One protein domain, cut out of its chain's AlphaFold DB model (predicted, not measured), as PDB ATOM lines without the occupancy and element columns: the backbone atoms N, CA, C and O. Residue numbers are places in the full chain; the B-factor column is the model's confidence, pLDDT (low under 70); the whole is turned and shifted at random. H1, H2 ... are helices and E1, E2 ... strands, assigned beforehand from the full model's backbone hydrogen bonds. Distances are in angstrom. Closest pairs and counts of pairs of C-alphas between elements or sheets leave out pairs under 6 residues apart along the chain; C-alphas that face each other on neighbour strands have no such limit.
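Overview. This is residues 139 to 288 of the 301 residues of an uncharacterized protein of Anopheles sinensis (UniProt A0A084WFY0). A long, strongly twisted wall of seven strands has a small three-strand sheet, E7, E6 and E9, over part of it, making a partial sandwich with crossed strands. H1 crosses the wall over E5 and E10, while H2 only grazes it, and E1 makes the far edge beyond E2 and E3. The printed part has 150 residues, with elements in the order E1 E2 E3 H1 H2 E4 E5 E6 E7 E8 E9 E10; the large sheet runs E1 E2 E3 E8 E5 E10 E4, and both sheets are antiparallel. The class is mixed, helices and strands, though under half of the residues are in named elements. The whole is compact, with a radius of gyration of the C-alphas of 14.6 A and spans of 42 by 41 by 29 A.

Along the chain. E1, residues 146 to 149, begins at C-alpha 146 (116.237, 122.984, 88.622). E2, residues 162 to 168, is 17.6 A long, and E3, residues 173 to 177, is 13.1 A. H1, residues 182 to 191, measures 14.1 A, and H2, residues 196 to 205, 14.4 A. E4 is residues 212 to 216; E5, residues 232 to 236, is 13.2 A long. E6 is residues 246 to 248, E7 253 to 255, E8 262 to 265 and E9 269 to 271. E10, residues 278 to 282, ends at C-alpha 282 (105.319, 135.751, 72.423).

Arrangement. E1, E2 and E3 form a meander, each strand the antiparallel neighbour of the one before; E1 and E2 are a hairpin with N 147 and O 164 at 2.9 A, as are E2 and E3 with N 165 and O 175 at 2.8 A. Next come E3 and E8, with N 176 and O 262 at 2.7 A, then E8 and E5, with N 232 and O 265 at 2.8 A. E5 and E10 have N 281 and O 235 at 2.8 A, and E10 and edge strand E4 have N 214 and O 280 at 2.8 A. In the small sheet, N 255 and O 246 of the hairpin E6 and E7 are 2.8 A apart, and N 247 and O 270 of E6 and E9 are 2.8 A apart. The two sheets form a sandwich, face to face, their facing parts 8.8 A centre to centre and their strands at 44 degrees. H1 is on the large sheet at a height over the sheet of 10.4 A, across the strands at 89 degrees to E5 on the local plane. H1 and H2 are close but not clearly touching; their closest C-alphas, of Glu 184 and Val 198, are 7.9 A apart. In H1 and H2 every O i to N i+4 pair is within hydrogen-bond range.

Size, cuts and confidence. The two C-alphas farthest apart, of Leu 139 and Thr 191, are 42.8 A apart. The printed part has no cut. The links E1 to E2 and E4 to E5 are long, with 12 and 15 residues. The mean pLDDT of the printed part is 88.6; residues 139 to 140, 142, 250 to 251 and 288 are under 70.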
ATOM      1  N   LEU A 139     110.091 128.711 102.229       69.94
ATOM      2  CA  LEU A 139     109.409 127.426 102.031       69.94
ATOM      3  C   LEU A 139     108.988 127.180 100.578       69.94
ATOM      4  O   LEU A 139     109.011 126.032 100.132       69.94
ATOM      5  N   GLU A 140     108.611 128.227  99.845       69.94
ATOM      6  CA  GLU A 140     108.289 128.126  98.420       69.94
ATOM      7  C   GLU A 140     109.561 127.944  97.599       69.94
ATOM      8  O   GLU A 140     109.608 127.048  96.763       69.94
ATOM      9  N   GLU A 141     110.620 128.701  97.905       72.44
ATOM     10  CA  GLU A 141     111.922 128.575  97.235       72.44
ATOM     11  C   GLU A 141     112.507 127.167  97.356       72.44
ATOM     12  O   GLU A 141     112.971 126.604  96.368       72.44
ATOM     13  N   LYS A 142     112.396 126.537  98.535       69.00
ATOM     14  CA  LYS A 142     112.828 125.144  98.752       69.00
ATOM     15  C   LYS A 142     112.097 124.120  97.877       69.00
ATOM     16  O   LYS A 142     112.603 123.015  97.689       69.00
ATOM     17  N   ARG A 143     110.892 124.436  97.394       72.00
ATOM     18  CA  ARG A 143     110.107 123.546  96.523       72.00
ATOM     19  C   ARG A 143     110.447 123.721  95.047       72.00
ATOM     20  O   ARG A 143     110.102 122.841  94.259       72.00
ATOM     21  N   LEU A 144     111.112 124.814  94.679       75.56
ATOM     22  CA  LEU A 144     111.548 125.055  93.311       75.56
ATOM     23  C   LEU A 144     112.689 124.097  92.972       75.56
ATOM     24  O   LEU A 144     113.564 123.812  93.790       75.56
ATOM     25  N   ARG A 145     112.642 123.540  91.763       83.94
ATOM     26  CA  ARG A 145     113.605 122.540  91.302       83.94
ATOM     27  C   ARG A 145     114.182 122.965  89.968       83.94
ATOM     28  O   ARG A 145     113.434 123.300  89.049       83.94
ATOM     29  N   CYS A 146     115.501 122.864  89.869       90.38
ATOM     30  CA  CYS A 146     116.237 122.984  88.622       90.38
ATOM     31  C   CYS A 146     116.701 121.595  88.195       90.38
ATOM     32  O   CYS A 146     117.292 120.866  88.993       90.38
ATOM     33  N   TYR A 147     116.418 121.203  86.959       93.81
ATOM     34  CA  TYR A 147     116.859 119.920  86.425       93.81
ATOM     35  C   TYR A 147     116.923 119.944  84.901       93.81
ATOM     36  O   TYR A 147     116.280 120.748  84.229       93.81
ATOM     37  N   TYR A 148     117.704 119.023  84.349       94.44
ATOM     38  CA  TYR A 148     117.760 118.801  82.914       94.44
ATOM     39  C   TYR A 148     116.572 117.950  82.467       94.44
ATOM     40  O   TYR A 148     116.267 116.925  83.078       94.44
ATOM     41  N   THR A 149     115.895 118.360  81.397       94.69
ATOM     42  CA  THR A 149     114.760 117.622  80.835       94.69
ATOM     43  C   THR A 149     114.947 117.345  79.352       94.69
ATOM     44  O   THR A 149     115.348 118.207  78.574       94.69
ATOM     45  N   THR A 150     114.596 116.128  78.947       93.25
ATOM     46  CA  THR A 150     114.550 115.703  77.541       93.25
ATOM     47  C   THR A 150     113.135 115.788  76.963       93.25
ATOM     48  O   THR A 150     112.877 115.258  75.885       93.25
ATOM     49  N   LEU A 151     112.188 116.392  77.698       91.12
ATOM     50  CA  LEU A 151     110.780 116.533  77.306       91.12
ATOM     51  C   LEU A 151     110.165 115.217  76.801       91.12
ATOM     52  O   LEU A 151     109.712 115.114  75.665       91.12
ATOM     53  N   LYS A 152     110.144 114.202  77.675       88.38
ATOM     54  CA  LYS A 152     109.637 112.848  77.378       88.38
ATOM     55  C   LYS A 152     110.423 112.130  76.267       88.38
ATOM     56  O   LYS A 152     109.821 111.499  75.405       88.38
ATOM     57  N   LYS A 153     111.763 112.180  76.322       86.50
ATOM     58  CA  LYS A 153     112.665 111.547  75.337       86.50
ATOM     59  C   LYS A 153     112.462 112.074  73.913       86.50
ATOM     60  O   LYS A 153     112.580 111.323  72.948       86.50
ATOM     61  N   ASN A 154     112.149 113.361  73.775       87.88
ATOM     62  CA  ASN A 154     112.114 113.991  72.466       87.88
ATOM     63  C   ASN A 154     113.523 113.914  71.841       87.88
ATOM     64  O   ASN A 154     114.469 114.393  72.472       87.88
ATOM     65  N   PRO A 155     113.669 113.358  70.622       87.94
ATOM     66  CA  PRO A 155     114.959 113.214  69.951       87.94
ATOM     67  C   PRO A 155     115.779 114.506  69.882       87.94
ATOM     68  O   PRO A 155     116.995 114.458  70.047       87.94
ATOM     69  N   PHE A 156     115.123 115.663  69.720       85.38
ATOM     70  CA  PHE A 156     115.796 116.966  69.678       85.38
ATOM     71  C   PHE A 156     116.555 117.303  70.966       85.38
ATOM     72  O   PHE A 156     117.562 118.000  70.911       85.38
ATOM     73  N   PHE A 157     116.094 116.807  72.115       91.56
ATOM     74  CA  PHE A 157     116.642 117.149  73.430       91.56
ATOM     75  C   PHE A 157     117.378 115.979  74.093       91.56
ATOM     76  O   PHE A 157     117.679 116.047  75.280       91.56
ATOM     77  N   LEU A 158     117.669 114.898  73.356       90.31
ATOM     78  CA  LEU A 158     118.484 113.790  73.869       90.31
ATOM     79  C   LEU A 158     119.967 114.166  73.963       90.31
ATOM     80  O   LEU A 158     120.616 113.823  74.944       90.31
ATOM     81  N   ILE A 159     120.482 114.875  72.956       87.12
ATOM     82  CA  ILE A 159     121.897 115.283  72.875       87.12
ATOM     83  C   ILE A 159     122.136 116.584  73.660       87.12
ATOM     84  O   ILE A 159     123.196 116.772  74.246       87.12
ATOM     85  N   GLY A 160     121.131 117.461  73.710       89.06
ATOM     86  CA  GLY A 160     121.154 118.716  74.460       89.06
ATOM     87  C   GLY A 160     119.892 118.863  75.307       89.06
ATOM     88  O   GLY A 160     118.934 119.484  74.839       89.06
ATOM     89  N   PRO A 161     119.837 118.270  76.513       93.31
ATOM     90  CA  PRO A 161     118.679 118.405  77.382       93.31
ATOM     91  C   PRO A 161     118.510 119.854  77.838       93.31
ATOM     92  O   PRO A 161     119.480 120.569  78.097       93.31
ATOM     93  N   LEU A 162     117.259 120.284  77.971       94.94
ATOM     94  CA  LEU A 162     116.942 121.653  78.358       94.94
ATOM     95  C   LEU A 162     117.160 121.858  79.856       94.94
ATOM     96  O   LEU A 162     116.734 121.030  80.665       94.94
ATOM     97  N   LYS A 163     117.758 122.994  80.217       95.56
ATOM     98  CA  LYS A 163     117.881 123.463  81.600       95.56
ATOM     99  C   LYS A 163     116.539 124.025  82.056       95.56
ATOM    100  O   LYS A 163     116.185 125.141  81.690       95.56
ATOM    101  N   LEU A 164     115.781 123.250  82.820       94.94
ATOM    102  CA  LEU A 164     114.467 123.647  83.309       94.94
ATOM    103  C   LEU A 164     114.574 124.131  84.755       94.94
ATOM    104  O   LEU A 164     115.098 123.422  85.610       94.94
ATOM    105  N   GLU A 165     114.012 125.301  85.029       92.50
ATOM    106  CA  GLU A 165     113.709 125.819  86.359       92.50
ATOM    107  C   GLU A 165     112.188 125.893  86.536       92.50
ATOM    108  O   GLU A 165     111.479 126.537  85.760       92.50
ATOM    109  N   GLN A 166     111.660 125.235  87.567       91.75
ATOM    110  CA  GLN A 166     110.283 125.471  87.985       91.75
ATOM    111  C   GLN A 166     110.256 126.750  88.823       91.75
ATOM    112  O   GLN A 166     110.674 126.719  89.974       91.75
ATOM    113  N   ALA A 167     109.785 127.856  88.243       87.88
ATOM    114  CA  ALA A 167     109.758 129.170  88.886       87.88
ATOM    115  C   ALA A 167     108.563 129.334  89.841       87.88
ATOM    116  O   ALA A 167     108.669 130.029  90.849       87.88
ATOM    117  N   LEU A 168     107.436 128.678  89.537       86.31
ATOM    118  CA  LEU A 168     106.244 128.651  90.386       86.31
ATOM    119  C   LEU A 168     105.472 127.347  90.215       86.31
ATOM    120  O   LEU A 168     105.392 126.811  89.109       86.31
ATOM    121  N   HIS A 169     104.877 126.852  91.299       84.25
ATOM    122  CA  HIS A 169     104.024 125.665  91.253       84.25
ATOM    123  C   HIS A 169     102.571 126.011  90.904       84.25
ATOM    124  O   HIS A 169     101.974 125.374  90.036       84.25
ATOM    125  N   GLU A 170     102.028 127.048  91.545       82.94
ATOM    126  CA  GLU A 170     100.649 127.502  91.377       82.94
ATOM    127  C   GLU A 170     100.591 129.030  91.216       82.94
ATOM    128  O   GLU A 170     100.831 129.761  92.176       82.94
ATOM    129  N   PRO A 171     100.269 129.537  90.012       84.44
ATOM    130  CA  PRO A 171     100.162 128.798  88.752       84.44
ATOM    131  C   PRO A 171     101.499 128.181  88.314       84.44
ATOM    132  O   PRO A 171     102.563 128.699  88.631       84.44
ATOM    133  N   ASN A 172     101.457 127.081  87.557       88.06
ATOM    134  CA  ASN A 172     102.683 126.427  87.093       88.06
ATOM    135  C   ASN A 172     103.409 127.317  86.072       88.06
ATOM    136  O   ASN A 172     102.936 127.460  84.936       88.06
ATOM    137  N   VAL A 173     104.542 127.887  86.486       91.94
ATOM    138  CA  VAL A 173     105.440 128.706  85.665       91.94
ATOM    139  C   VAL A 173     106.783 128.001  85.587       91.94
ATOM    140  O   VAL A 173     107.407 127.690  86.602       91.94
ATOM    141  N   VAL A 174     107.225 127.746  84.362       94.12
ATOM    142  CA  VAL A 174     108.459 127.022  84.072       94.12
ATOM    143  C   VAL A 174     109.328 127.884  83.175       94.12
ATOM    144  O   VAL A 174     108.845 128.443  82.193       94.12
ATOM    145  N   MET A 175     110.611 127.972  83.503       94.94
ATOM    146  CA  MET A 175     111.610 128.680  82.722       94.94
ATOM    147  C   MET A 175     112.624 127.682  82.165       94.94
ATOM    148  O   MET A 175     113.128 126.820  82.877       94.94
ATOM    149  N   TYR A 176     112.902 127.788  80.875       96.06
ATOM    150  CA  TYR A 176     113.950 127.056  80.187       96.06
ATOM    151  C   TYR A 176     115.097 128.022  79.923       96.06
ATOM    152  O   TYR A 176     114.964 128.943  79.113       96.06
ATOM    153  N   HIS A 177     116.205 127.810  80.622       94.19
ATOM    154  CA  HIS A 177     117.427 128.589  80.459       94.19
ATOM    155  C   HIS A 177     118.145 128.197  79.172       94.19
ATOM    156  O   HIS A 177     118.082 127.037  78.757       94.19
ATOM    157  N   ASP A 178     118.840 129.162  78.569       93.69
ATOM    158  CA  ASP A 178     119.630 128.981  77.343       93.69
ATOM    159  C   ASP A 178     118.835 128.308  76.204       93.69
ATOM    160  O   ASP A 178     119.359 127.493  75.445       93.69
ATOM    161  N   PHE A 179     117.534 128.604  76.105       96.31
ATOM    162  CA  PHE A 179     116.656 127.966  75.124       96.31
ATOM    163  C   PHE A 179     116.992 128.387  73.685       96.31
ATOM    164  O   PHE A 179     116.914 127.574  72.753       96.31
ATOM    165  N   LEU A 180     117.370 129.656  73.512       96.50
ATOM    166  CA  LEU A 180     117.960 130.183  72.286       96.50
ATOM    167  C   LEU A 180     119.452 130.419  72.474       96.50
ATOM    168  O   LEU A 180     119.901 130.904  73.511       96.50
ATOM    169  N   THR A 181     120.210 130.140  71.422       95.56
ATOM    170  CA  THR A 181     121.622 130.509  71.360       95.56
ATOM    171  C   THR A 181     121.780 132.028  71.230       95.56
ATOM    172  O   THR A 181     120.897 132.699  70.685       95.56
ATOM    173  N   PRO A 182     122.926 132.603  71.639       96.38
ATOM    174  CA  PRO A 182     123.177 134.034  71.469       96.38
ATOM    175  C   PRO A 182     123.051 134.514  70.013       96.38
ATOM    176  O   PRO A 182     122.632 135.643  69.776       96.38
ATOM    177  N   ALA A 183     123.384 133.661  69.036       96.38
ATOM    178  CA  ALA A 183     123.232 133.967  67.615       96.38
ATOM    179  C   ALA A 183     121.755 134.032  67.195       96.38
ATOM    180  O   ALA A 183     121.347 135.005  66.567       96.38
ATOM    181  N   GLU A 184     120.943 133.049  67.605       97.12
ATOM    182  CA  GLU A 184     119.493 133.042  67.358       97.12
ATOM    183  C   GLU A 184     118.812 134.258  68.004       97.12
ATOM    184  O   GLU A 184     117.933 134.869  67.399       97.12
ATOM    185  N   VAL A 185     119.240 134.642  69.214       97.12
ATOM    186  CA  VAL A 185     118.743 135.840  69.902       97.12
ATOM    187  C   VAL A 185     119.050 137.102  69.101       97.12
ATOM    188  O   VAL A 185     118.138 137.885  68.841       97.12
ATOM    189  N   ARG A 186     120.312 137.297  68.692       96.25
ATOM    190  CA  ARG A 186     120.724 138.468  67.898       96.25
ATOM    191  C   ARG A 186     119.955 138.544  66.587       96.25
ATOM    192  O   ARG A 186     119.347 139.568  66.305       96.25
ATOM    193  N   GLN A 187     119.887 137.435  65.855       96.38
ATOM    194  CA  GLN A 187     119.170 137.362  64.588       96.38
ATOM    195  C   GLN A 187     117.680 137.681  64.755       96.38
ATOM    196  O   GLN A 187     117.132 138.464  63.980       96.38
ATOM    197  N   ALA A 188     117.012 137.115  65.764       96.06
ATOM    198  CA  ALA A 188     115.602 137.404  66.023       96.06
ATOM    199  C   ALA A 188     115.382 138.865  66.446       96.06
ATOM    200  O   ALA A 188     114.381 139.474  66.058       96.06
ATOM    201  N   ASN A 189     116.317 139.437  67.213       94.75
ATOM    202  CA  ASN A 189     116.240 140.829  67.637       94.75
ATOM    203  C   ASN A 189     116.423 141.787  66.451       94.75
ATOM    204  O   ASN A 189     115.628 142.705  66.287       94.75
ATOM    205  N   GLU A 190     117.405 141.538  65.586       94.75
ATOM    206  CA  GLU A 190     117.718 142.378  64.423       94.75
ATOM    207  C   GLU A 190     116.660 142.263  63.319       94.75
ATOM    208  O   GLU A 190     116.172 143.269  62.808       94.75
ATOM    209  N   THR A 191     116.264 141.039  62.960       94.94
ATOM    210  CA  THR A 191     115.358 140.802  61.821       94.94
ATOM    211  C   THR A 191     113.884 140.974  62.164       94.94
ATOM    212  O   THR A 191     113.061 141.078  61.259       94.94
ATOM    213  N   ARG A 192     113.523 140.969  63.456       94.62
ATOM    214  CA  ARG A 192     112.127 140.923  63.941       94.62
ATOM    215  C   ARG A 192     111.342 139.704  63.456       94.62
ATOM    216  O   ARG A 192     110.113 139.682  63.514       94.62
ATOM    217  N   LEU A 193     112.045 138.670  63.006       94.44
ATOM    218  CA  LEU A 193     111.470 137.430  62.512       94.44
ATOM    219  C   LEU A 193     111.943 136.259  63.368       94.44
ATOM    220  O   LEU A 193     113.013 136.278  63.968       94.44
ATOM    221  N   ILE A 194     111.110 135.223  63.433       95.06
ATOM    222  CA  ILE A 194     111.448 133.986  64.136       95.06
ATOM    223  C   ILE A 194     111.921 132.980  63.101       95.06
ATOM    224  O   ILE A 194     111.164 132.636  62.189       95.06
ATOM    225  N   ASP A 195     113.136 132.469  63.287       95.31
ATOM    226  CA  ASP A 195     113.667 131.394  62.460       95.31
ATOM    227  C   ASP A 195     112.724 130.164  62.489       95.31
ATOM    228  O   ASP A 195     112.250 129.763  63.565       95.31
ATOM    229  N   PRO A 196     112.423 129.532  61.338       94.81
ATOM    230  CA  PRO A 196     111.613 128.317  61.285       94.81
ATOM    231  C   PRO A 196     112.080 127.198  62.231       94.81
ATOM    232  O   PRO A 196     111.241 126.481  62.785       94.81
ATOM    233  N   VAL A 197     113.390 127.048  62.449       93.12
ATOM    234  CA  VAL A 197     113.983 126.082  63.384       93.12
ATOM    235  C   VAL A 197     113.598 126.420  64.821       93.12
ATOM    236  O   VAL A 197     113.128 125.542  65.550       93.12
ATOM    237  N   VAL A 198     113.703 127.693  65.210       94.88
ATOM    238  CA  VAL A 198     113.284 128.172  66.536       94.88
ATOM    239  C   VAL A 198     111.789 127.933  66.736       94.88
ATOM    240  O   VAL A 198     111.379 127.378  67.756       94.88
ATOM    241  N   ARG A 199     110.960 128.254  65.735       95.19
ATOM    242  CA  ARG A 199     109.510 128.013  65.793       95.19
ATOM    243  C   ARG A 199     109.176 126.529  65.981       95.19
ATOM    244  O   ARG A 199     108.303 126.206  66.788       95.19
ATOM    245  N   ARG A 200     109.876 125.622  65.290       92.62
ATOM    246  CA  ARG A 200     109.716 124.167  65.478       92.62
ATOM    247  C   ARG A 200     110.140 123.725  66.879       92.62
ATOM    248  O   ARG A 200     109.404 122.965  67.506       92.62
ATOM    249  N   ARG A 201     111.272 124.231  67.388       93.62
ATOM    250  CA  ARG A 201     111.770 123.934  68.744       93.62
ATOM    251  C   ARG A 201     110.750 124.345  69.807       93.62
ATOM    252  O   ARG A 201     110.427 123.547  70.680       93.62
ATOM    253  N   VAL A 202     110.171 125.544  69.692       94.75
ATOM    254  CA  VAL A 202     109.102 126.011  70.596       94.75
ATOM    255  C   VAL A 202     107.889 125.081  70.538       94.75
ATOM    256  O   VAL A 202     107.410 124.659  71.586       94.75
ATOM    257  N   GLY A 203     107.431 124.702  69.338       93.19
ATOM    258  CA  GLY A 203     106.274 123.811  69.165       93.19
ATOM    259  C   GLY A 203     106.465 122.401  69.737       93.19
ATOM    260  O   GLY A 203     105.499 121.767  70.162       93.19
ATOM    261  N   GLN A 204     107.707 121.915  69.785       92.00
ATOM    262  CA  GLN A 204     108.062 120.652  70.433       92.00
ATOM    263  C   GLN A 204     108.097 120.746  71.963       92.00
ATOM    264  O   GLN A 204     107.842 119.748  72.641       92.00
ATOM    265  N   THR A 205     108.403 121.926  72.504       93.00
ATOM    266  CA  THR A 205     108.405 122.188  73.948       93.00
ATOM    267  C   THR A 205     106.999 122.422  74.483       93.00
ATOM    268  O   THR A 205     106.615 121.872  75.515       93.00
ATOM    269  N   VAL A 206     106.213 123.234  73.780       93.44
ATOM    270  CA  VAL A 206     104.888 123.661  74.219       93.44
ATOM    271  C   VAL A 206     103.972 123.878  73.021       93.44
ATOM    272  O   VAL A 206     104.348 124.454  72.002       93.44
ATOM    273  N   ARG A 207     102.725 123.423  73.150       91.31
ATOM    274  CA  ARG A 207     101.698 123.616  72.123       91.31
ATOM    275  C   ARG A 207     101.197 125.057  72.160       91.31
ATOM    276  O   ARG A 207     100.343 125.388  72.979       91.31
ATOM    277  N   VAL A 208     101.734 125.891  71.277       91.50
ATOM    278  CA  VAL A 208     101.308 127.281  71.070       91.50
ATOM    279  C   VAL A 208     101.249 127.621  69.585       91.50
ATOM    280  O   VAL A 208     101.942 127.023  68.761       91.50
ATOM    281  N   HIS A 209     100.435 128.617  69.251       89.88
ATOM    282  CA  HIS A 209     100.290 129.161  67.901       89.88
ATOM    283  C   HIS A 209     100.468 130.678  67.934       89.88
ATOM    284  O   HIS A 209     100.361 131.284  68.992       89.88
ATOM    285  N   GLY A 210     100.740 131.294  66.782       91.25
ATOM    286  CA  GLY A 210     100.814 132.757  66.690       91.25
ATOM    287  C   GLY A 210     102.031 133.383  67.377       91.25
ATOM    288  O   GLY A 210     101.967 134.547  67.770       91.25
ATOM    289  N   ILE A 211     103.132 132.635  67.525       94.69
ATOM    290  CA  ILE A 211     104.383 133.207  68.035       94.69
ATOM    291  C   ILE A 211     104.963 134.215  67.035       94.69
ATOM    292  O   ILE A 211     105.129 133.906  65.846       94.69
ATOM    293  N   ALA A 212     105.281 135.403  67.538       95.44
ATOM    294  CA  ALA A 212     105.889 136.501  66.795       95.44
ATOM    295  C   ALA A 212     106.847 137.283  67.703       95.44
ATOM    296  O   ALA A 212     106.673 137.281  68.924       95.44
ATOM    297  N   VAL A 213     107.842 137.944  67.107       95.25
ATOM    298  CA  VAL A 213     108.637 138.960  67.807       95.25
ATOM    299  C   VAL A 213     107.743 140.175  68.027       95.25
ATOM    300  O   VAL A 213     107.041 140.612  67.114       95.25
ATOM    301  N   ARG A 214     107.731 140.691  69.251       93.31
ATOM    302  CA  ARG A 214     106.939 141.842  69.674       93.31
ATOM    303  C   ARG A 214     107.775 142.743  70.564       93.31
ATOM    304  O   ARG A 214     108.750 142.305  71.168       93.31
ATOM    305  N   GLU A 215     107.354 143.990  70.643       91.19
ATOM    306  CA  GLU A 215     107.970 145.008  71.478       91.19
ATOM    307  C   GLU A 215     107.037 145.308  72.651       91.19
ATOM    308  O   GLU A 215     105.870 145.649  72.450       91.19
ATOM    309  N   ALA A 216     107.531 145.138  73.876       88.00
ATOM    310  CA  ALA A 216     106.886 145.712  75.048       88.00
ATOM    311  C   ALA A 216     107.385 147.149  75.199       88.00
ATOM    312  O   ALA A 216     108.567 147.368  75.473       88.00
ATOM    313  N   SER A 217     106.483 148.104  74.974       79.56
ATOM    314  CA  SER A 217     106.758 149.539  75.015       79.56
ATOM    315  C   SER A 217     106.714 150.096  76.447       79.56
ATOM    316  O   SER A 217     106.563 149.365  77.431       79.56
ATOM    317  N   GLN A 218     106.786 151.426  76.555       75.44
ATOM    318  CA  GLN A 218     106.623 152.166  77.810       75.44
ATOM    319  C   GLN A 218     105.252 151.987  78.470       75.44
ATOM    320  O   GLN A 218     105.118 152.294  79.646       75.44
ATOM    321  N   ASP A 219     104.255 151.465  77.758       78.25
ATOM    322  CA  ASP A 219     102.919 151.224  78.313       78.25
ATOM    323  C   ASP A 219     102.808 149.841  78.978       78.25
ATOM    324  O   ASP A 219     101.848 149.556  79.698       78.25
ATOM    325  N   GLY A 220     103.809 148.973  78.773       84.50
ATOM    326  CA  GLY A 220     103.808 147.607  79.281       84.50
ATOM    327  C   GLY A 220     102.694 146.754  78.668       84.50
ATOM    328  O   GLY A 220     102.242 146.968  77.545       84.50
ATOM    329  N   TYR A 221     102.274 145.727  79.397       88.06
ATOM    330  CA  TYR A 221     101.193 144.836  78.995       88.06
ATOM    331  C   TYR A 221     100.484 144.275  80.220       88.06
ATOM    332  O   TYR A 221     101.114 143.679  81.092       88.06
ATOM    333  N   ASN A 222      99.161 144.402  80.272       87.31
ATOM    334  CA  ASN A 222      98.369 143.846  81.359       87.31
ATOM    335  C   ASN A 222      97.706 142.528  80.939       87.31
ATOM    336  O   ASN A 222      96.652 142.515  80.300       87.31
ATOM    337  N   GLY A 223      98.322 141.413  81.331       86.56
ATOM    338  CA  GLY A 223      97.804 140.074  81.059       86.56
ATOM    339  C   GLY A 223      96.723 139.616  82.034       86.56
ATOM    340  O   GLY A 223      96.002 138.671  81.719       86.56
ATOM    341  N   SER A 224      96.559 140.285  83.181       81.75
ATOM    342  CA  SER A 224      95.598 139.879  84.223       81.75
ATOM    343  C   SER A 224      94.143 139.880  83.736       81.75
ATOM    344  O   SER A 224      93.332 139.065  84.172       81.75
ATOM    345  N   LYS A 225      93.816 140.761  82.780       75.50
ATOM    346  CA  LYS A 225      92.469 140.902  82.205       75.50
ATOM    347  C   LYS A 225      92.213 139.941  81.035       75.50
ATOM    348  O   LYS A 225      91.075 139.818  80.581       75.50
ATOM    349  N   VAL A 226      93.242 139.255  80.532       83.06
ATOM    350  CA  VAL A 226      93.138 138.436  79.321       83.06
ATOM    351  C   VAL A 226      92.741 137.004  79.677       83.06
ATOM    352  O   VAL A 226      93.471 136.269  80.339       83.06
ATOM    353  N   LYS A 227      91.576 136.569  79.188       78.00
ATOM    354  CA  LYS A 227      91.141 135.168  79.271       78.00
ATOM    355  C   LYS A 227      91.717 134.385  78.085       78.00
ATOM    356  O   LYS A 227      91.138 134.427  77.004       78.00
ATOM    357  N   GLN A 228      92.814 133.646  78.269       72.06
ATOM    358  CA  GLN A 228      93.278 132.672  77.261       72.06
ATOM    359  C   GLN A 228      92.896 131.241  77.599       72.06
ATOM    360  O   GLN A 228      92.839 130.837  78.760       72.06
ATOM    361  N   ARG A 229      92.733 130.447  76.541       76.25
ATOM    362  CA  ARG A 229      92.756 128.989  76.607       76.25
ATOM    363  C   ARG A 229      94.130 128.519  76.134       76.25
ATOM    364  O   ARG A 229      94.446 128.667  74.959       76.25
ATOM    365  N   GLY A 230      94.930 127.952  77.033       87.50
ATOM    366  CA  GLY A 230      96.226 127.354  76.697       87.50
ATOM    367  C   GLY A 230      97.400 127.954  77.465       87.50
ATOM    368  O   GLY A 230      97.217 128.582  78.504       87.50
ATOM    369  N   SER A 231      98.608 127.708  76.958       92.62
ATOM    370  CA  SER A 231      99.844 128.219  77.549       92.62
ATOM    371  C   SER A 231     100.249 129.554  76.923       92.62
ATOM    372  O   SER A 231     100.190 129.726  75.704       92.62
ATOM    373  N   SER A 232     100.735 130.472  77.750       94.06
ATOM    374  CA  SER A 232     101.532 131.612  77.315       94.06
ATOM    375  C   SER A 232     102.995 131.226  77.201       94.06
ATOM    376  O   SER A 232     103.530 130.496  78.040       94.06
ATOM    377  N   VAL A 233     103.628 131.760  76.168       95.75
ATOM    378  CA  VAL A 233     105.058 131.648  75.911       95.75
ATOM    379  C   VAL A 233     105.645 133.038  75.832       95.75
ATOM    380  O   VAL A 233     105.081 133.906  75.165       95.75
ATOM    381  N   LEU A 234     106.789 133.212  76.482       95.94
ATOM    382  CA  LEU A 234     107.571 134.430  76.416       95.94
ATOM    383  C   LEU A 234     109.056 134.082  76.329       95.94
ATOM    384  O   LEU A 234     109.569 133.373  77.185       95.94
ATOM    385  N   ILE A 235     109.737 134.553  75.288       96.75
ATOM    386  CA  ILE A 235     111.191 134.428  75.149       96.75
ATOM    387  C   ILE A 235     111.773 135.827  75.094       96.75
ATOM    388  O   ILE A 235     111.416 136.606  74.210       96.75
ATOM    389  N   PHE A 236     112.665 136.145  76.020       94.69
ATOM    390  CA  PHE A 236     113.319 137.448  76.037       94.69
ATOM    391  C   PHE A 236     114.442 137.480  75.002       94.69
ATOM    392  O   PHE A 236     115.248 136.552  74.931       94.69
ATOM    393  N   LEU A 237     114.512 138.543  74.199       95.31
ATOM    394  CA  LEU A 237     115.617 138.748  73.256       95.31
ATOM    395  C   LEU A 237     116.718 139.643  73.836       95.31
ATOM    396  O   LEU A 237     117.787 139.778  73.248       95.31
ATOM    397  N   GLU A 238     116.473 140.231  75.003       91.88
ATOM    398  CA  GLU A 238     117.383 141.146  75.678       91.88
ATOM    399  C   GLU A 238     117.395 140.856  77.179       91.88
ATOM    400  O   GLU A 238     116.395 140.415  77.750       91.88
ATOM    401  N   THR A 239     118.539 141.104  77.814       89.31
ATOM    402  CA  THR A 239     118.690 141.012  79.267       89.31
ATOM    403  C   THR A 239     118.616 142.416  79.835       89.31
ATOM    404  O   THR A 239     119.480 143.243  79.547       89.31
ATOM    405  N   HIS A 240     117.612 142.678  80.669       83.81
ATOM    406  CA  HIS A 240     117.446 143.962  81.343       83.81
ATOM    407  C   HIS A 240     117.102 143.739  82.805       83.81
ATOM    408  O   HIS A 240     116.239 142.933  83.135       83.81
ATOM    409  N   VAL A 241     117.748 144.492  83.693       74.06
ATOM    410  CA  VAL A 241     117.489 144.393  85.139       74.06
ATOM    411  C   VAL A 241     116.249 145.205  85.540       74.06
ATOM    412  O   VAL A 241     115.547 144.839  86.475       74.06
ATOM    413  N   ALA A 242     115.956 146.288  84.810       73.06
ATOM    414  CA  ALA A 242     114.906 147.259  85.140       73.06
ATOM    415  C   ALA A 242     113.834 147.428  84.043       73.06
ATOM    416  O   ALA A 242     112.997 148.328  84.119       73.06
ATOM    417  N   ALA A 243     113.861 146.596  83.000       82.25
ATOM    418  CA  ALA A 243     112.908 146.659  81.896       82.25
ATOM    419  C   ALA A 243     112.279 145.299  81.643       82.25
ATOM    420  O   ALA A 243     112.926 144.293  81.888       82.25
ATOM    421  N   GLY A 244     111.028 145.258  81.178       79.88
ATOM    422  CA  GLY A 244     110.379 144.009  80.767       79.88
ATOM    423  C   GLY A 244     110.186 142.984  81.887       79.88
ATOM    424  O   GLY A 244     110.078 141.793  81.600       79.88
ATOM    425  N   VAL A 245     110.157 143.416  83.153       87.62
ATOM    426  CA  VAL A 245     109.862 142.528  84.285       87.62
ATOM    427  C   VAL A 245     108.466 141.950  84.095       87.62
ATOM    428  O   VAL A 245     107.505 142.685  83.869       87.62
ATOM    429  N   THR A 246     108.360 140.628  84.178       89.88
ATOM    430  CA  THR A 246     107.104 139.913  83.949       89.88
ATOM    431  C   THR A 246     106.513 139.406  85.254       89.88
ATOM    432  O   THR A 246     107.226 138.881  86.107       89.88
ATOM    433  N   LEU A 247     105.204 139.569  85.410       89.12
ATOM    434  CA  LEU A 247     104.433 139.193  86.587       89.12
ATOM    435  C   LEU A 247     103.483 138.052  86.248       89.12
ATOM    436  O   LEU A 247     102.833 138.071  85.202       89.12
ATOM    437  N   TYR A 248     103.360 137.087  87.158       87.00
ATOM    438  CA  TYR A 248     102.503 135.918  86.965       87.00
ATOM    439  C   TYR A 248     101.426 135.812  88.048       87.00
ATOM    440  O   TYR A 248     101.635 135.242  89.122       87.00
ATOM    441  N   GLY A 249     100.235 136.315  87.714       76.75
ATOM    442  CA  GLY A 249      99.032 136.184  88.533       76.75
ATOM    443  C   GLY A 249      99.190 136.728  89.955       76.75
ATOM    444  O   GLY A 249     100.000 137.618  90.228       76.75
ATOM    445  N   ASP A 250      98.423 136.155  90.887       69.50
ATOM    446  CA  ASP A 250      98.344 136.692  92.243       69.50
ATOM    447  C   ASP A 250      99.526 136.343  93.159       69.50
ATOM    448  O   ASP A 250      99.668 136.927  94.238       69.50
ATOM    449  N   SER A 251     100.418 135.467  92.698       67.12
ATOM    450  CA  SER A 251     101.577 134.984  93.455       67.12
ATOM    451  C   SER A 251     102.598 136.074  93.801       67.12
ATOM    452  O   SER A 251     103.358 135.931  94.751       67.12
ATOM    453  N   GLY A 252     102.624 137.179  93.045       70.88
ATOM    454  CA  GLY A 252     103.663 138.203  93.191       70.88
ATOM    455  C   GLY A 252     105.031 137.765  92.658       70.88
ATOM    456  O   GLY A 252     106.011 138.474  92.868       70.88
ATOM    457  N   LEU A 253     105.100 136.631  91.950       80.12
ATOM    458  CA  LEU A 253     106.301 136.209  91.251       80.12
ATOM    459  C   LEU A 253     106.641 137.196  90.129       80.12
ATOM    460  O   LEU A 253     105.888 137.341  89.163       80.12
ATOM    461  N   THR A 254     107.826 137.788  90.239       86.00
ATOM    462  CA  THR A 254     108.492 138.545  89.181       86.00
ATOM    463  C   THR A 254     109.539 137.676  88.489       86.00
ATOM    464  O   THR A 254     110.364 137.046  89.158       86.00
ATOM    465  N   ILE A 255     109.548 137.678  87.158       87.25
ATOM    466  CA  ILE A 255     110.636 137.128  86.345       87.25
ATOM    467  C   ILE A 255     111.301 138.274  85.591       87.25
ATOM    468  O   ILE A 255     110.656 138.987  84.815       87.25
ATOM    469  N   THR A 256     112.599 138.426  85.832       88.56
ATOM    470  CA  THR A 256     113.464 139.389  85.150       88.56
ATOM    471  C   THR A 256     113.856 138.849  83.769       88.56
ATOM    472  O   THR A 256     114.138 137.653  83.655       88.56
ATOM    473  N   PRO A 257     113.887 139.691  82.722       88.50
ATOM    474  CA  PRO A 257     114.323 139.280  81.396       88.50
ATOM    475  C   PRO A 257     115.745 138.739  81.399       88.50
ATOM    476  O   PRO A 257     116.686 139.423  81.803       88.50
ATOM    477  N   ILE A 258     115.898 137.536  80.860       93.56
ATOM    478  CA  ILE A 258     117.193 136.934  80.559       93.56
ATOM    479  C   ILE A 258     117.158 136.512  79.097       93.56
ATOM    480  O   ILE A 258     116.355 135.656  78.715       93.56
ATOM    481  N   ALA A 259     118.022 137.114  78.285       95.19
ATOM    482  CA  ALA A 259     118.089 136.860  76.856       95.19
ATOM    483  C   ALA A 259     118.205 135.357  76.551       95.19
ATOM    484  O   ALA A 259     118.984 134.631  77.166       95.19
ATOM    485  N   GLY A 260     117.401 134.893  75.599       95.38
ATOM    486  CA  GLY A 260     117.352 133.501  75.163       95.38
ATOM    487  C   GLY A 260     116.628 132.544  76.109       95.38
ATOM    488  O   GLY A 260     116.470 131.378  75.754       95.38
ATOM    489  N   SER A 261     116.139 133.001  77.265       96.00
ATOM    490  CA  SER A 261     115.351 132.165  78.177       96.00
ATOM    491  C   SER A 261     113.885 132.112  77.753       96.00
ATOM    492  O   SER A 261     113.279 133.143  77.458       96.00
ATOM    493  N   LEU A 262     113.310 130.908  77.736       96.69
ATOM    494  CA  LEU A 262     111.903 130.657  77.418       96.69
ATOM    495  C   LEU A 262     111.107 130.478  78.710       96.69
ATOM    496  O   LEU A 262     111.342 129.538  79.460       96.69
ATOM    497  N   VAL A 263     110.101 131.311  78.927       96.06
ATOM    498  CA  VAL A 263     109.133 131.164  80.009       96.06
ATOM    499  C   VAL A 263     107.827 130.608  79.459       96.06
ATOM    500  O   VAL A 263     107.294 131.088  78.455       96.06
ATOM    501  N   VAL A 264     107.304 129.586  80.130       95.50
ATOM    502  CA  VAL A 264     106.031 128.941  79.817       95.50
ATOM    503  C   VAL A 264     105.135 128.994  81.043       95.50
ATOM    504  O   VAL A 264     105.527 128.581  82.134       95.50
ATOM    505  N   SER A 265     103.905 129.462  80.857       93.56
ATOM    506  CA  SER A 265     102.914 129.548  81.928       93.56
ATOM    507  C   SER A 265     101.521 129.193  81.425       93.56
ATOM    508  O   SER A 265     101.201 129.401  80.258       93.56
ATOM    509  N   ARG A 266     100.668 128.674  82.313       89.12
ATOM    510  CA  ARG A 266      99.227 128.512  82.039       89.12
ATOM    511  C   ARG A 266      98.428 129.795  82.264       89.12
ATOM    512  O   ARG A 266      97.314 129.911  81.765       89.12
ATOM    513  N   VAL A 267      98.983 130.747  83.012       89.44
ATOM    514  CA  VAL A 267      98.379 132.068  83.212       89.44
ATOM    515  C   VAL A 267      99.037 133.087  82.297       89.44
ATOM    516  O   VAL A 267     100.215 132.957  81.955       89.44
ATOM    517  N   HIS A 268      98.274 134.099  81.899       90.81
ATOM    518  CA  HIS A 268      98.828 135.194  81.119       90.81
ATOM    519  C   HIS A 268      99.758 136.052  81.980       90.81
ATOM    520  O   HIS A 268      99.359 136.437  83.081       90.81
ATOM    521  N   PRO A 269     100.972 136.361  81.498       91.81
ATOM    522  CA  PRO A 269     101.850 137.285  82.194       91.81
ATOM    523  C   PRO A 269     101.401 138.730  81.993       91.81
ATOM    524  O   PRO A 269     100.951 139.089  80.907       91.81
ATOM    525  N   SER A 270     101.626 139.571  82.994       91.06
ATOM    526  CA  SER A 270     101.701 141.023  82.804       91.06
ATOM    527  C   SER A 270     103.168 141.415  82.594       91.06
ATOM    528  O   SER A 270     104.049 140.849  83.232       91.06
ATOM    529  N   ILE A 271     103.456 142.353  81.694       90.94
ATOM    530  CA  ILE A 271     104.797 142.909  81.469       90.94
ATOM    531  C   ILE A 271     104.783 144.338  81.996       90.94
ATOM    532  O   ILE A 271     103.979 145.154  81.549       90.94
ATOM    533  N   CYS A 272     105.652 144.644  82.949       87.19
ATOM    534  CA  CYS A 272     105.695 145.977  83.523       87.19
ATOM    535  C   CYS A 272     106.288 146.993  82.543       87.19
ATOM    536  O   CYS A 272     107.263 146.674  81.850       87.19
ATOM    537  N   PRO A 273     105.742 148.219  82.516       85.06
ATOM    538  CA  PRO A 273     106.338 149.347  81.822       85.06
ATOM    539  C   PRO A 273     107.807 149.548  82.109       85.06
ATOM    540  O   PRO A 273     108.279 149.371  83.233       85.06
ATOM    541  N   SER A 274     108.520 149.999  81.088       82.81
ATOM    542  CA  SER A 274     109.887 150.457  81.242       82.81
ATOM    543  C   SER A 274     110.189 151.604  80.301       82.81
ATOM    544  O   SER A 274     109.562 151.748  79.260       82.81
ATOM    545  N   ARG A 275     111.185 152.417  80.661       80.38
ATOM    546  CA  ARG A 275     111.668 153.514  79.811       80.38
ATOM    547  C   ARG A 275     112.253 153.001  78.498       80.38
ATOM    548  O   ARG A 275     112.134 153.682  77.481       80.38
ATOM    549  N   SER A 276     112.863 151.820  78.545       82.75
ATOM    550  CA  SER A 276     113.462 151.161  77.391       82.75
ATOM    551  C   SER A 276     112.514 150.087  76.866       82.75
ATOM    552  O   SER A 276     112.073 149.250  77.663       82.75
ATOM    553  N   PRO A 277     112.201 150.081  75.560       86.88
ATOM    554  CA  PRO A 277     111.424 149.002  74.976       86.88
ATOM    555  C   PRO A 277     112.202 147.689  75.065       86.88
ATOM    556  O   PRO A 277     113.431 147.680  74.991       86.88
ATOM    557  N   VAL A 278     111.481 146.581  75.225       89.38
ATOM    558  CA  VAL A 278     112.080 145.243  75.282       89.38
ATOM    559  C   VAL A 278     111.478 144.376  74.194       89.38
ATOM    560  O   VAL A 278     110.257 144.232  74.094       89.38
ATOM    561  N   HIS A 279     112.343 143.752  73.402       92.81
ATOM    562  CA  HIS A 279     111.924 142.813  72.372       92.81
ATOM    563  C   HIS A 279     111.806 141.399  72.929       92.81
ATOM    564  O   HIS A 279     112.667 140.900  73.660       92.81
ATOM    565  N   LEU A 280     110.717 140.738  72.566       94.62
ATOM    566  CA  LEU A 280     110.379 139.418  73.070       94.62
ATOM    567  C   LEU A 280     109.550 138.629  72.063       94.62
ATOM    568  O   LEU A 280     108.727 139.177  71.339       94.62
ATOM    569  N   ILE A 281     109.750 137.314  72.027       96.25
ATOM    570  CA  ILE A 281     108.915 136.399  71.247       96.25
ATOM    571  C   ILE A 281     107.759 135.931  72.123       96.25
ATOM    572  O   ILE A 281     107.984 135.306  73.158       96.25
ATOM    573  N   THR A 282     106.524 136.184  71.696       95.75
ATOM    574  CA  THR A 282     105.319 135.751  72.423       95.75
ATOM    575  C   THR A 282     104.206 135.296  71.495       95.75
ATOM    576  O   THR A 282     104.152 135.664  70.320       95.75
ATOM    577  N   ASN A 283     103.286 134.495  72.037       94.62
ATOM    578  CA  ASN A 283     102.084 134.031  71.341       94.62
ATOM    579  C   ASN A 283     100.851 134.931  71.531       94.62
ATOM    580  O   ASN A 283      99.768 134.583  71.066       94.62
ATOM    581  N   PHE A 284     100.986 136.068  72.212       91.38
ATOM    582  CA  PHE A 284      99.881 136.974  72.516       91.38
ATOM    583  C   PHE A 284     100.186 138.389  72.050       91.38
ATOM    584  O   PHE A 284     101.343 138.780  71.945       91.38
ATOM    585  N   VAL A 285      99.143 139.146  71.718       88.75
ATOM    586  CA  VAL A 285      99.290 140.474  71.125       88.75
ATOM    587  C   VAL A 285      99.565 141.513  72.203       88.75
ATOM    588  O   VAL A 285      98.705 141.785  73.032       88.75
ATOM    589  N   LEU A 286     100.749 142.122  72.146       86.00
ATOM    590  CA  LEU A 286     101.035 143.376  72.836       86.00
ATOM    591  C   LEU A 286     100.376 144.486  72.011       86.00
ATOM    592  O   LEU A 286     100.675 144.618  70.822       86.00
ATOM    593  N   GLN A 287      99.408 145.200  72.583       70.06
ATOM    594  CA  GLN A 287      98.752 146.292  71.868       70.06
ATOM    595  C   GLN A 287      99.732 147.452  71.705       70.06
ATOM    596  O   GLN A 287     100.146 148.063  72.683       70.06
ATOM    597  N   ASP A 288     100.068 147.766  70.460       58.41
ATOM    598  CA  ASP A 288     100.914 148.899  70.112       58.41
ATOM    599  C   ASP A 288     100.005 150.123  69.908       58.41
ATOM    600  O   ASP A 288      99.530 150.404  68.802       58.41
TER     601      ASP A 288